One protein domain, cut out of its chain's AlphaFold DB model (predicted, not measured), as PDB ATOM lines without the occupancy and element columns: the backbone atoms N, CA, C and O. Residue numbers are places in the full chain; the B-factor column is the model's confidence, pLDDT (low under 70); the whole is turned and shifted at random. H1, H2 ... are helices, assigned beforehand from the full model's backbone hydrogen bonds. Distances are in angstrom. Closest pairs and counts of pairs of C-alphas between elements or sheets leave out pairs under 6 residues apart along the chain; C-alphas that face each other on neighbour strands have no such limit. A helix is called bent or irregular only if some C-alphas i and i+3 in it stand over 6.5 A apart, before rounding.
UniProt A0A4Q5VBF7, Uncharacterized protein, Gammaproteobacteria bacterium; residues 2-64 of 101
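What this domain is: This is residues 2 to 64 of the 101 residues of an uncharacterized protein of Gammaproteobacteria bacterium (UniProt A0A4Q5VBF7). A long helix, H1, and a shorter helix, H2, fold back on each other as a helical hairpin, and the first part of H1, residues 2 to 16, sticks out well past H2. The loop that joins them, residues 39 to 44, makes the turn at the opposite end. The printed part has 63 residues with two named helices, H1 then H2, and no named strand; its class is all helix. It is only just extended, close to loose, with a radius of gyration of the C-alphas of 16.3 A, and a rod spanning 57 by 21 by 11 A.

Where its parts are: H1, residues 2 to 38, runs 54.8 A from C-alpha 2 at (-85.252, 50.979, 40.989) to C-alpha 38 at (-47.176, 66.126, 4.673). It is neither bent nor irregular, but only just: C-alphas 31 and 34 are 6.1 A apart. H2, residues 45 to 60, measures 20.6 A and ends with C-alpha 60 at (-57.991, 49.562, 27.269).

How they stand to each other: H1 touches H2 with residues 21 to 32 alone; the closest C-alphas, of Val 25 and Leu 54, are 6.9 A apart. The two run opposite ways at a shallow tilt of 29 degrees. Every O i to N i+4 pair is within hydrogen-bond range in H2, and 32 of 33 are in H1.

The domain as a whole: The C-alphas farthest apart, of Lys 2 and Ala 40, are 57.5 A apart. The printed part has no cut, and the link from H1 to H2 is short. Residues 37 to 43 also stand free. Mean pLDDT of the printed part is 71.9, with residues 2 to 4, 6, 34 to 45 and 58 to 64 under 70.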
ATOM      1  N   LYS A   2     -86.564  50.302  40.810       53.53
ATOM      2  CA  LYS A   2     -85.252  50.979  40.989       53.53
ATOM      3  C   LYS A   2     -84.066  50.342  40.228       53.53
ATOM      4  O   LYS A   2     -83.188  51.056  39.760       53.53
ATOM      5  N   GLN A   3     -84.080  49.018  40.042       60.31
ATOM      6  CA  GLN A   3     -83.046  48.263  39.309       60.31
ATOM      7  C   GLN A   3     -82.998  48.636  37.813       60.31
ATOM      8  O   GLN A   3     -81.932  48.944  37.287       60.31
ATOM      9  N   LYS A   4     -84.158  48.700  37.139       59.50
ATOM     10  CA  LYS A   4     -84.254  49.052  35.708       59.50
ATOM     11  C   LYS A   4     -83.712  50.457  35.417       59.50
ATOM     12  O   LYS A   4     -83.037  50.650  34.414       59.50
ATOM     13  N   LEU A   5     -83.940  51.409  36.327       70.75
ATOM     14  CA  LEU A   5     -83.416  52.774  36.214       70.75
ATOM     15  C   LEU A   5     -81.879  52.822  36.296       70.75
ATOM     16  O   LEU A   5     -81.241  53.629  35.626       70.75
ATOM     17  N   TRP A   6     -81.280  51.948  37.107       66.31
ATOM     18  CA  TRP A   6     -79.827  51.854  37.252       66.31
ATOM     19  C   TRP A   6     -79.169  51.189  36.037       66.31
ATOM     20  O   TRP A   6     -78.137  51.663  35.560       66.31
ATOM     21  N   PHE A   7     -79.807  50.156  35.477       73.88
ATOM     22  CA  PHE A   7     -79.399  49.566  34.199       73.88
ATOM     23  C   PHE A   7     -79.503  50.566  33.046       73.88
ATOM     24  O   PHE A   7     -78.547  50.704  32.289       73.88
ATOM     25  N   ALA A   8     -80.600  51.322  32.955       79.69
ATOM     26  CA  ALA A   8     -80.764  52.364  31.944       79.69
ATOM     27  C   ALA A   8     -79.687  53.457  32.065       79.69
ATOM     28  O   ALA A   8     -79.050  53.804  31.074       79.69
ATOM     29  N   LYS A   9     -79.400  53.939  33.285       78.38
ATOM     30  CA  LYS A   9     -78.301  54.890  33.531       78.38
ATOM     31  C   LYS A   9     -76.939  54.341  33.111       78.38
ATOM     32  O   LYS A   9     -76.157  55.071  32.507       78.38
ATOM     33  N   LYS A  10     -76.646  53.068  33.398       76.00
ATOM     34  CA  LYS A  10     -75.412  52.427  32.923       76.00
ATOM     35  C   LYS A  10     -75.353  52.352  31.403       76.00
ATOM     36  O   LYS A  10     -74.303  52.639  30.842       76.00
ATOM     37  N   LEU A  11     -76.455  51.995  30.753       83.94
ATOM     38  CA  LEU A  11     -76.520  51.877  29.298       83.94
ATOM     39  C   LEU A  11     -76.262  53.229  28.617       83.94
ATOM     40  O   LEU A  11     -75.456  53.311  27.698       83.94
ATOM     41  N   ILE A  12     -76.867  54.300  29.136       88.12
ATOM     42  CA  ILE A  12     -76.650  55.675  28.665       88.12
ATOM     43  C   ILE A  12     -75.191  56.100  28.858       88.12
ATOM     44  O   ILE A  12     -74.595  56.672  27.954       88.12
ATOM     45  N   MET A  13     -74.592  55.792  30.011       81.00
ATOM     46  CA  MET A  13     -73.187  56.110  30.275       81.00
ATOM     47  C   MET A  13     -72.243  55.367  29.314       81.00
ATOM     48  O   MET A  13     -71.263  55.943  28.852       81.00
ATOM     49  N   VAL A  14     -72.552  54.111  28.975       80.94
ATOM     50  CA  VAL A  14     -71.800  53.328  27.982       80.94
ATOM     51  C   VAL A  14     -71.959  53.921  26.583       80.94
ATOM     52  O   VAL A  14     -70.964  54.084  25.886       80.94
ATOM     53  N   LEU A  15     -73.174  54.296  26.183       85.56
ATOM     54  CA  LEU A  15     -73.422  54.943  24.892       85.56
ATOM     55  C   LEU A  15     -72.693  56.285  24.773       85.56
ATOM     56  O   LEU A  15     -72.066  56.544  23.751       85.56
ATOM     57  N   LEU A  16     -72.709  57.103  25.829       86.19
ATOM     58  CA  LEU A  16     -71.940  58.348  25.904       86.19
ATOM     59  C   LEU A  16     -70.438  58.096  25.793       86.19
ATOM     60  O   LEU A  16     -69.756  58.814  25.069       86.19
ATOM     61  N   ALA A  17     -69.924  57.068  26.473       78.88
ATOM     62  CA  ALA A  17     -68.523  56.689  26.362       78.88
ATOM     63  C   ALA A  17     -68.177  56.282  24.924       78.88
ATOM     64  O   ALA A  17     -67.210  56.791  24.375       78.88
ATOM     65  N   ILE A  18     -68.988  55.443  24.275       81.88
ATOM     66  CA  ILE A  18     -68.774  55.034  22.877       81.88
ATOM     67  C   ILE A  18     -68.827  56.241  21.933       81.88
ATOM     68  O   ILE A  18     -67.961  56.374  21.073       81.88
ATOM     69  N   ALA A  19     -69.797  57.141  22.108       84.44
ATOM     70  CA  ALA A  19     -69.918  58.350  21.299       84.44
ATOM     71  C   ALA A  19     -68.707  59.280  21.473       84.44
ATOM     72  O   ALA A  19     -68.150  59.758  20.487       84.44
ATOM     73  N   ALA A  20     -68.252  59.487  22.712       82.44
ATOM     74  CA  ALA A  20     -67.057  60.271  23.007       82.44
ATOM     75  C   ALA A  20     -65.795  59.629  22.414       82.44
ATOM     76  O   ALA A  20     -64.984  60.321  21.808       82.44
ATOM     77  N   LEU A  21     -65.649  58.305  22.528       77.69
ATOM     78  CA  LEU A  21     -64.543  57.565  21.921       77.69
ATOM     79  C   LEU A  21     -64.557  57.689  20.396       77.69
ATOM     80  O   LEU A  21     -63.524  57.987  19.807       77.69
ATOM     81  N   GLY A  22     -65.718  57.520  19.761       82.25
ATOM     82  CA  GLY A  22     -65.879  57.696  18.318       82.25
ATOM     83  C   GLY A  22     -65.528  59.113  17.865       82.25
ATOM     84  O   GLY A  22     -64.821  59.282  16.874       82.25
ATOM     85  N   TRP A  23     -65.942  60.131  18.622       84.69
ATOM     86  CA  TRP A  23     -65.606  61.526  18.336       84.69
ATOM     87  C   TRP A  23     -64.111  61.821  18.488       84.69
ATOM     88  O   TRP A  23     -63.528  62.508  17.644       84.69
ATOM     89  N   VAL A  24     -63.467  61.258  19.516       81.62
ATOM     90  CA  VAL A  24     -62.012  61.341  19.693       81.62
ATOM     91  C   VAL A  24     -61.304  60.654  18.535       81.62
ATOM     92  O   VAL A  24     -60.438  61.272  17.934       81.62
ATOM     93  N   VAL A  25     -61.692  59.429  18.172       81.75
ATOM     94  CA  VAL A  25     -61.106  58.698  17.037       81.75
ATOM     95  C   VAL A  25     -61.258  59.497  15.746       81.75
ATOM     96  O   VAL A  25     -60.273  59.681  15.041       81.75
ATOM     97  N   MET A  26     -62.449  60.029  15.465       83.38
ATOM     98  CA  MET A  26     -62.705  60.852  14.281       83.38
ATOM     99  C   MET A  26     -61.821  62.105  14.264       83.38
ATOM    100  O   MET A  26     -61.194  62.404  13.251       83.38
ATOM    101  N   SER A  27     -61.740  62.826  15.384       80.12
ATOM    102  CA  SER A  27     -60.925  64.041  15.492       80.12
ATOM    103  C   SER A  27     -59.438  63.723  15.345       80.12
ATOM    104  O   SER A  27     -58.740  64.373  14.576       80.12
ATOM    105  N   LEU A  28     -58.959  62.677  16.017       76.31
ATOM    106  CA  LEU A  28     -57.566  62.248  15.967       76.31
ATOM    107  C   LEU A  28     -57.179  61.775  14.561       76.31
ATOM    108  O   LEU A  28     -56.117  62.128  14.061       76.31
ATOM    109  N   TRP A  29     -58.061  61.025  13.899       77.31
ATOM    110  CA  TRP A  29     -57.874  60.562  12.528       77.31
ATOM    111  C   TRP A  29     -57.804  61.727  11.536       77.31
ATOM    112  O   TRP A  29     -56.906  61.766  10.696       77.31
ATOM    113  N   ASN A  30     -58.680  62.726  11.691       79.19
ATOM    114  CA  ASN A  30     -58.658  63.952  10.887       79.19
ATOM    115  C   ASN A  30     -57.374  64.773  11.069       79.19
ATOM    116  O   ASN A  30     -56.989  65.488  10.153       79.19
ATOM    117  N   TRP A  31     -56.703  64.676  12.219       74.44
ATOM    118  CA  TRP A  31     -55.404  65.319  12.456       74.44
ATOM    119  C   TRP A  31     -54.222  64.460  11.974       74.44
ATOM    120  O   TRP A  31     -53.209  64.975  11.495       74.44
ATOM    121  N   ILE A  32     -54.347  63.136  12.062       71.00
ATOM    122  CA  ILE A  32     -53.324  62.173  11.639       71.00
ATOM    123  C   ILE A  32     -53.190  62.117  10.113       71.00
ATOM    124  O   ILE A  32     -52.071  62.125   9.611       71.00
ATOM    125  N   ILE A  33     -54.294  62.094   9.362       73.44
ATOM    126  CA  ILE A  33     -54.262  62.009   7.892       73.44
ATOM    127  C   ILE A  33     -53.426  63.140   7.260       73.44
ATOM    128  O   ILE A  33     -52.440  62.830   6.594       73.44
ATOM    129  N   PRO A  34     -53.718  64.437   7.481       68.94
ATOM    130  CA  PRO A  34     -52.931  65.506   6.873       68.94
ATOM    131  C   PRO A  34     -51.482  65.481   7.359       68.94
ATOM    132  O   PRO A  34     -50.562  65.662   6.569       68.94
ATOM    133  N   SER A  35     -51.249  65.166   8.636       63.34
ATOM    134  CA  SER A  35     -49.894  65.139   9.180       63.34
ATOM    135  C   SER A  35     -49.043  64.003   8.583       63.34
ATOM    136  O   SER A  35     -47.880  64.236   8.253       63.34
ATOM    137  N   ILE A  36     -49.574  62.792   8.367       63.34
ATOM    138  CA  ILE A  36     -48.841  61.677   7.723       63.34
ATOM    139  C   ILE A  36     -48.519  61.978   6.263       63.34
ATOM    140  O   ILE A  36     -47.403  61.708   5.828       63.34
ATOM    141  N   PHE A  37     -49.451  62.581   5.528       62.09
ATOM    142  CA  PHE A  37     -49.234  62.880   4.115       62.09
ATOM    143  C   PHE A  37     -48.273  64.058   3.877       62.09
ATOM    144  O   PHE A  37     -47.622  64.091   2.838       62.09
ATOM    145  N   THR A  38     -48.120  64.997   4.822       57.34
ATOM    146  CA  THR A  38     -47.176  66.126   4.673       57.34
ATOM    147  C   THR A  38     -45.740  65.797   5.101       57.34
ATOM    148  O   THR A  38     -44.810  66.457   4.650       57.34
ATOM    149  N   SER A  39     -45.512  64.783   5.942       50.84
ATOM    150  CA  SER A  39     -44.175  64.503   6.482       50.84
ATOM    151  C   SER A  39     -43.681  63.099   6.128       50.84
ATOM    152  O   SER A  39     -43.890  62.137   6.869       50.84
ATOM    153  N   ALA A  40     -42.901  63.006   5.057       53.22
ATOM    154  CA  ALA A  40     -41.976  61.900   4.812       53.22
ATOM    155  C   ALA A  40     -40.755  61.941   5.770       53.22
ATOM    156  O   ALA A  40     -39.624  61.700   5.358       53.22
ATOM    157  N   GLN A  41     -40.959  62.281   7.049       55.94
ATOM    158  CA  GLN A  41     -39.928  62.293   8.087       55.94
ATOM    159  C   GLN A  41     -40.473  61.710   9.395       55.94
ATOM    160  O   GLN A  41     -41.663  61.812   9.689       55.94
ATOM    161  N   THR A  42     -39.562  61.050  10.110       58.94
ATOM    162  CA  THR A  42     -39.673  60.311  11.379       58.94
ATOM    163  C   THR A  42     -40.892  60.633  12.242       58.94
ATOM    164  O   THR A  42     -41.193  61.792  12.510       58.94
ATOM    165  N   ILE A  43     -41.556  59.574  12.715       62.53
ATOM    166  CA  ILE A  43     -42.739  59.632  13.582       62.53
ATOM    167  C   ILE A  43     -42.454  60.537  14.788       62.53
ATOM    168  O   ILE A  43     -41.718  60.161  15.696       62.53
ATOM    169  N   ASP A  44     -43.054  61.725  14.776       69.94
ATOM    170  CA  ASP A  44     -42.936  62.700  15.857       69.94
ATOM    171  C   ASP A  44     -43.693  62.245  17.119       69.94
ATOM    172  O   ASP A  44     -44.670  61.486  17.048       69.94
ATOM    173  N   TYR A  45     -43.260  62.727  18.286       68.06
ATOM    174  CA  TYR A  45     -43.755  62.328  19.608       68.06
ATOM    175  C   TYR A  45     -45.284  62.428  19.720       68.06
ATOM    176  O   TYR A  45     -45.937  61.522  20.239       68.06
ATOM    177  N   PHE A  46     -45.883  63.475  19.144       72.94
ATOM    178  CA  PHE A  46     -47.335  63.674  19.141       72.94
ATOM    179  C   PHE A  46     -48.100  62.631  18.312       72.94
ATOM    180  O   PHE A  46     -49.230  62.283  18.656       72.94
ATOM    181  N   ARG A  47     -47.491  62.070  17.260       72.06
ATOM    182  CA  ARG A  47     -48.098  60.991  16.456       72.06
ATOM    183  C   ARG A  47     -48.064  59.670  17.199       72.06
ATOM    184  O   ARG A  47     -49.070  58.966  17.231       72.06
ATOM    185  N   ALA A  48     -46.929  59.360  17.825       77.00
ATOM    186  CA  ALA A  48     -46.804  58.193  18.690       77.00
ATOM    187  C   ALA A  48     -47.784  58.276  19.869       77.00
ATOM    188  O   ALA A  48     -48.456  57.292  20.175       77.00
ATOM    189  N   LEU A  49     -47.945  59.460  20.471       79.25
ATOM    190  CA  LEU A  49     -48.937  59.708  21.517       79.25
ATOM    191  C   LEU A  49     -50.371  59.513  20.998       79.25
ATOM    192  O   LEU A  49     -51.173  58.860  21.661       79.25
ATOM    193  N   GLY A  50     -50.686  60.004  19.796       77.75
ATOM    194  CA  GLY A  50     -51.979  59.776  19.150       77.75
ATOM    195  C   GLY A  50     -52.279  58.289  18.929       77.75
ATOM    196  O   GLY A  50     -53.345  57.802  19.308       77.75
ATOM    197  N   LEU A  51     -51.317  57.533  18.396       78.62
ATOM    198  CA  LEU A  51     -51.434  56.080  18.220       78.62
ATOM    199  C   LEU A  51     -51.553  55.339  19.558       78.62
ATOM    200  O   LEU A  51     -52.335  54.395  19.668       78.62
ATOM    201  N   LEU A  52     -50.830  55.779  20.591       79.75
ATOM    202  CA  LEU A  52     -50.958  55.246  21.947       79.75
ATOM    203  C   LEU A  52     -52.352  55.489  22.515       79.75
ATOM    204  O   LEU A  52     -52.920  54.571  23.094       79.75
ATOM    205  N   VAL A  53     -52.925  56.680  22.335       79.06
ATOM    206  CA  VAL A  53     -54.295  56.989  22.769       79.06
ATOM    207  C   VAL A  53     -55.307  56.135  22.005       79.06
ATOM    208  O   VAL A  53     -56.187  55.545  22.628       79.06
ATOM    209  N   LEU A  54     -55.150  55.985  20.686       76.81
ATOM    210  CA  LEU A  54     -55.995  55.114  19.865       76.81
ATOM    211  C   LEU A  54     -55.937  53.655  20.352       76.81
ATOM    212  O   LEU A  54     -56.969  53.032  20.591       76.81
ATOM    213  N   SER A  55     -54.727  53.134  20.569       77.31
ATOM    214  CA  SER A  55     -54.489  51.789  21.102       77.31
ATOM    215  C   SER A  55     -55.049  51.636  22.520       77.31
ATOM    216  O   SER A  55     -55.727  50.660  22.830       77.31
ATOM    217  N   ARG A  56     -54.872  52.639  23.386       75.44
ATOM    218  CA  ARG A  56     -55.427  52.667  24.747       75.44
ATOM    219  C   ARG A  56     -56.953  52.642  24.735       75.44
ATOM    220  O   ARG A  56     -57.543  52.043  25.625       75.44
ATOM    221  N   ILE A  57     -57.591  53.260  23.748       71.19
ATOM    222  CA  ILE A  57     -59.047  53.255  23.585       71.19
ATOM    223  C   ILE A  57     -59.535  51.895  23.063       71.19
ATOM    224  O   ILE A  57     -60.450  51.316  23.648       71.19
ATOM    225  N   LEU A  58     -58.901  51.367  22.012       68.31
ATOM    226  CA  LEU A  58     -59.245  50.082  21.390       68.31
ATOM    227  C   LEU A  58     -59.023  48.893  22.336       68.31
ATOM    228  O   LEU A  58     -59.888  48.030  22.459       68.31
ATOM    229  N   PHE A  59     -57.886  48.863  23.032       65.62
ATOM    230  CA  PHE A  59     -57.487  47.747  23.894       65.62
ATOM    231  C   PHE A  59     -57.776  47.984  25.383       65.62
ATOM    232  O   PHE A  59     -57.992  47.031  26.131       65.62
ATOM    233  N   GLY A  60     -57.811  49.235  25.848       58.56
ATOM    234  CA  GLY A  60     -57.991  49.562  27.269       58.56
ATOM    235  C   GLY A  60     -59.448  49.627  27.743       58.56
ATOM    236  O   GLY A  60     -59.681  49.628  28.950       58.56
ATOM    237  N   GLY A  61     -60.433  49.637  26.839       59.91
ATOM    238  CA  GLY A  61     -61.858  49.708  27.193       59.91
ATOM    239  C   GLY A  61     -62.493  48.392  27.662       59.91
ATOM    240  O   GLY A  61     -63.564  48.422  28.267       59.91
ATOM    241  N   PHE A  62     -61.855  47.241  27.421       54.66
ATOM    242  CA  PHE A  62     -62.509  45.930  27.567       54.66
ATOM    243  C   PHE A  62     -61.873  44.952  28.564       54.66
ATOM    244  O   PHE A  62     -62.416  43.870  28.763       54.66
ATOM    245  N   HIS A  63     -60.796  45.316  29.269       49.12
ATOM    246  CA  HIS A  63     -60.052  44.357  30.107       49.12
ATOM    247  C   HIS A  63     -60.254  44.492  31.631       49.12
ATOM    248  O   HIS A  63     -59.417  44.039  32.406       49.12
ATOM    249  N   GLY A  64     -61.344  45.119  32.096       49.22
ATOM    250  CA  GLY A  64     -61.457  45.540  33.504       49.22
ATOM    251  C   GLY A  64     -62.685  45.099  34.306       49.22
ATOM    252  O   GLY A  64     -62.843  45.568  35.432       49.22
TER     253      GLY A  64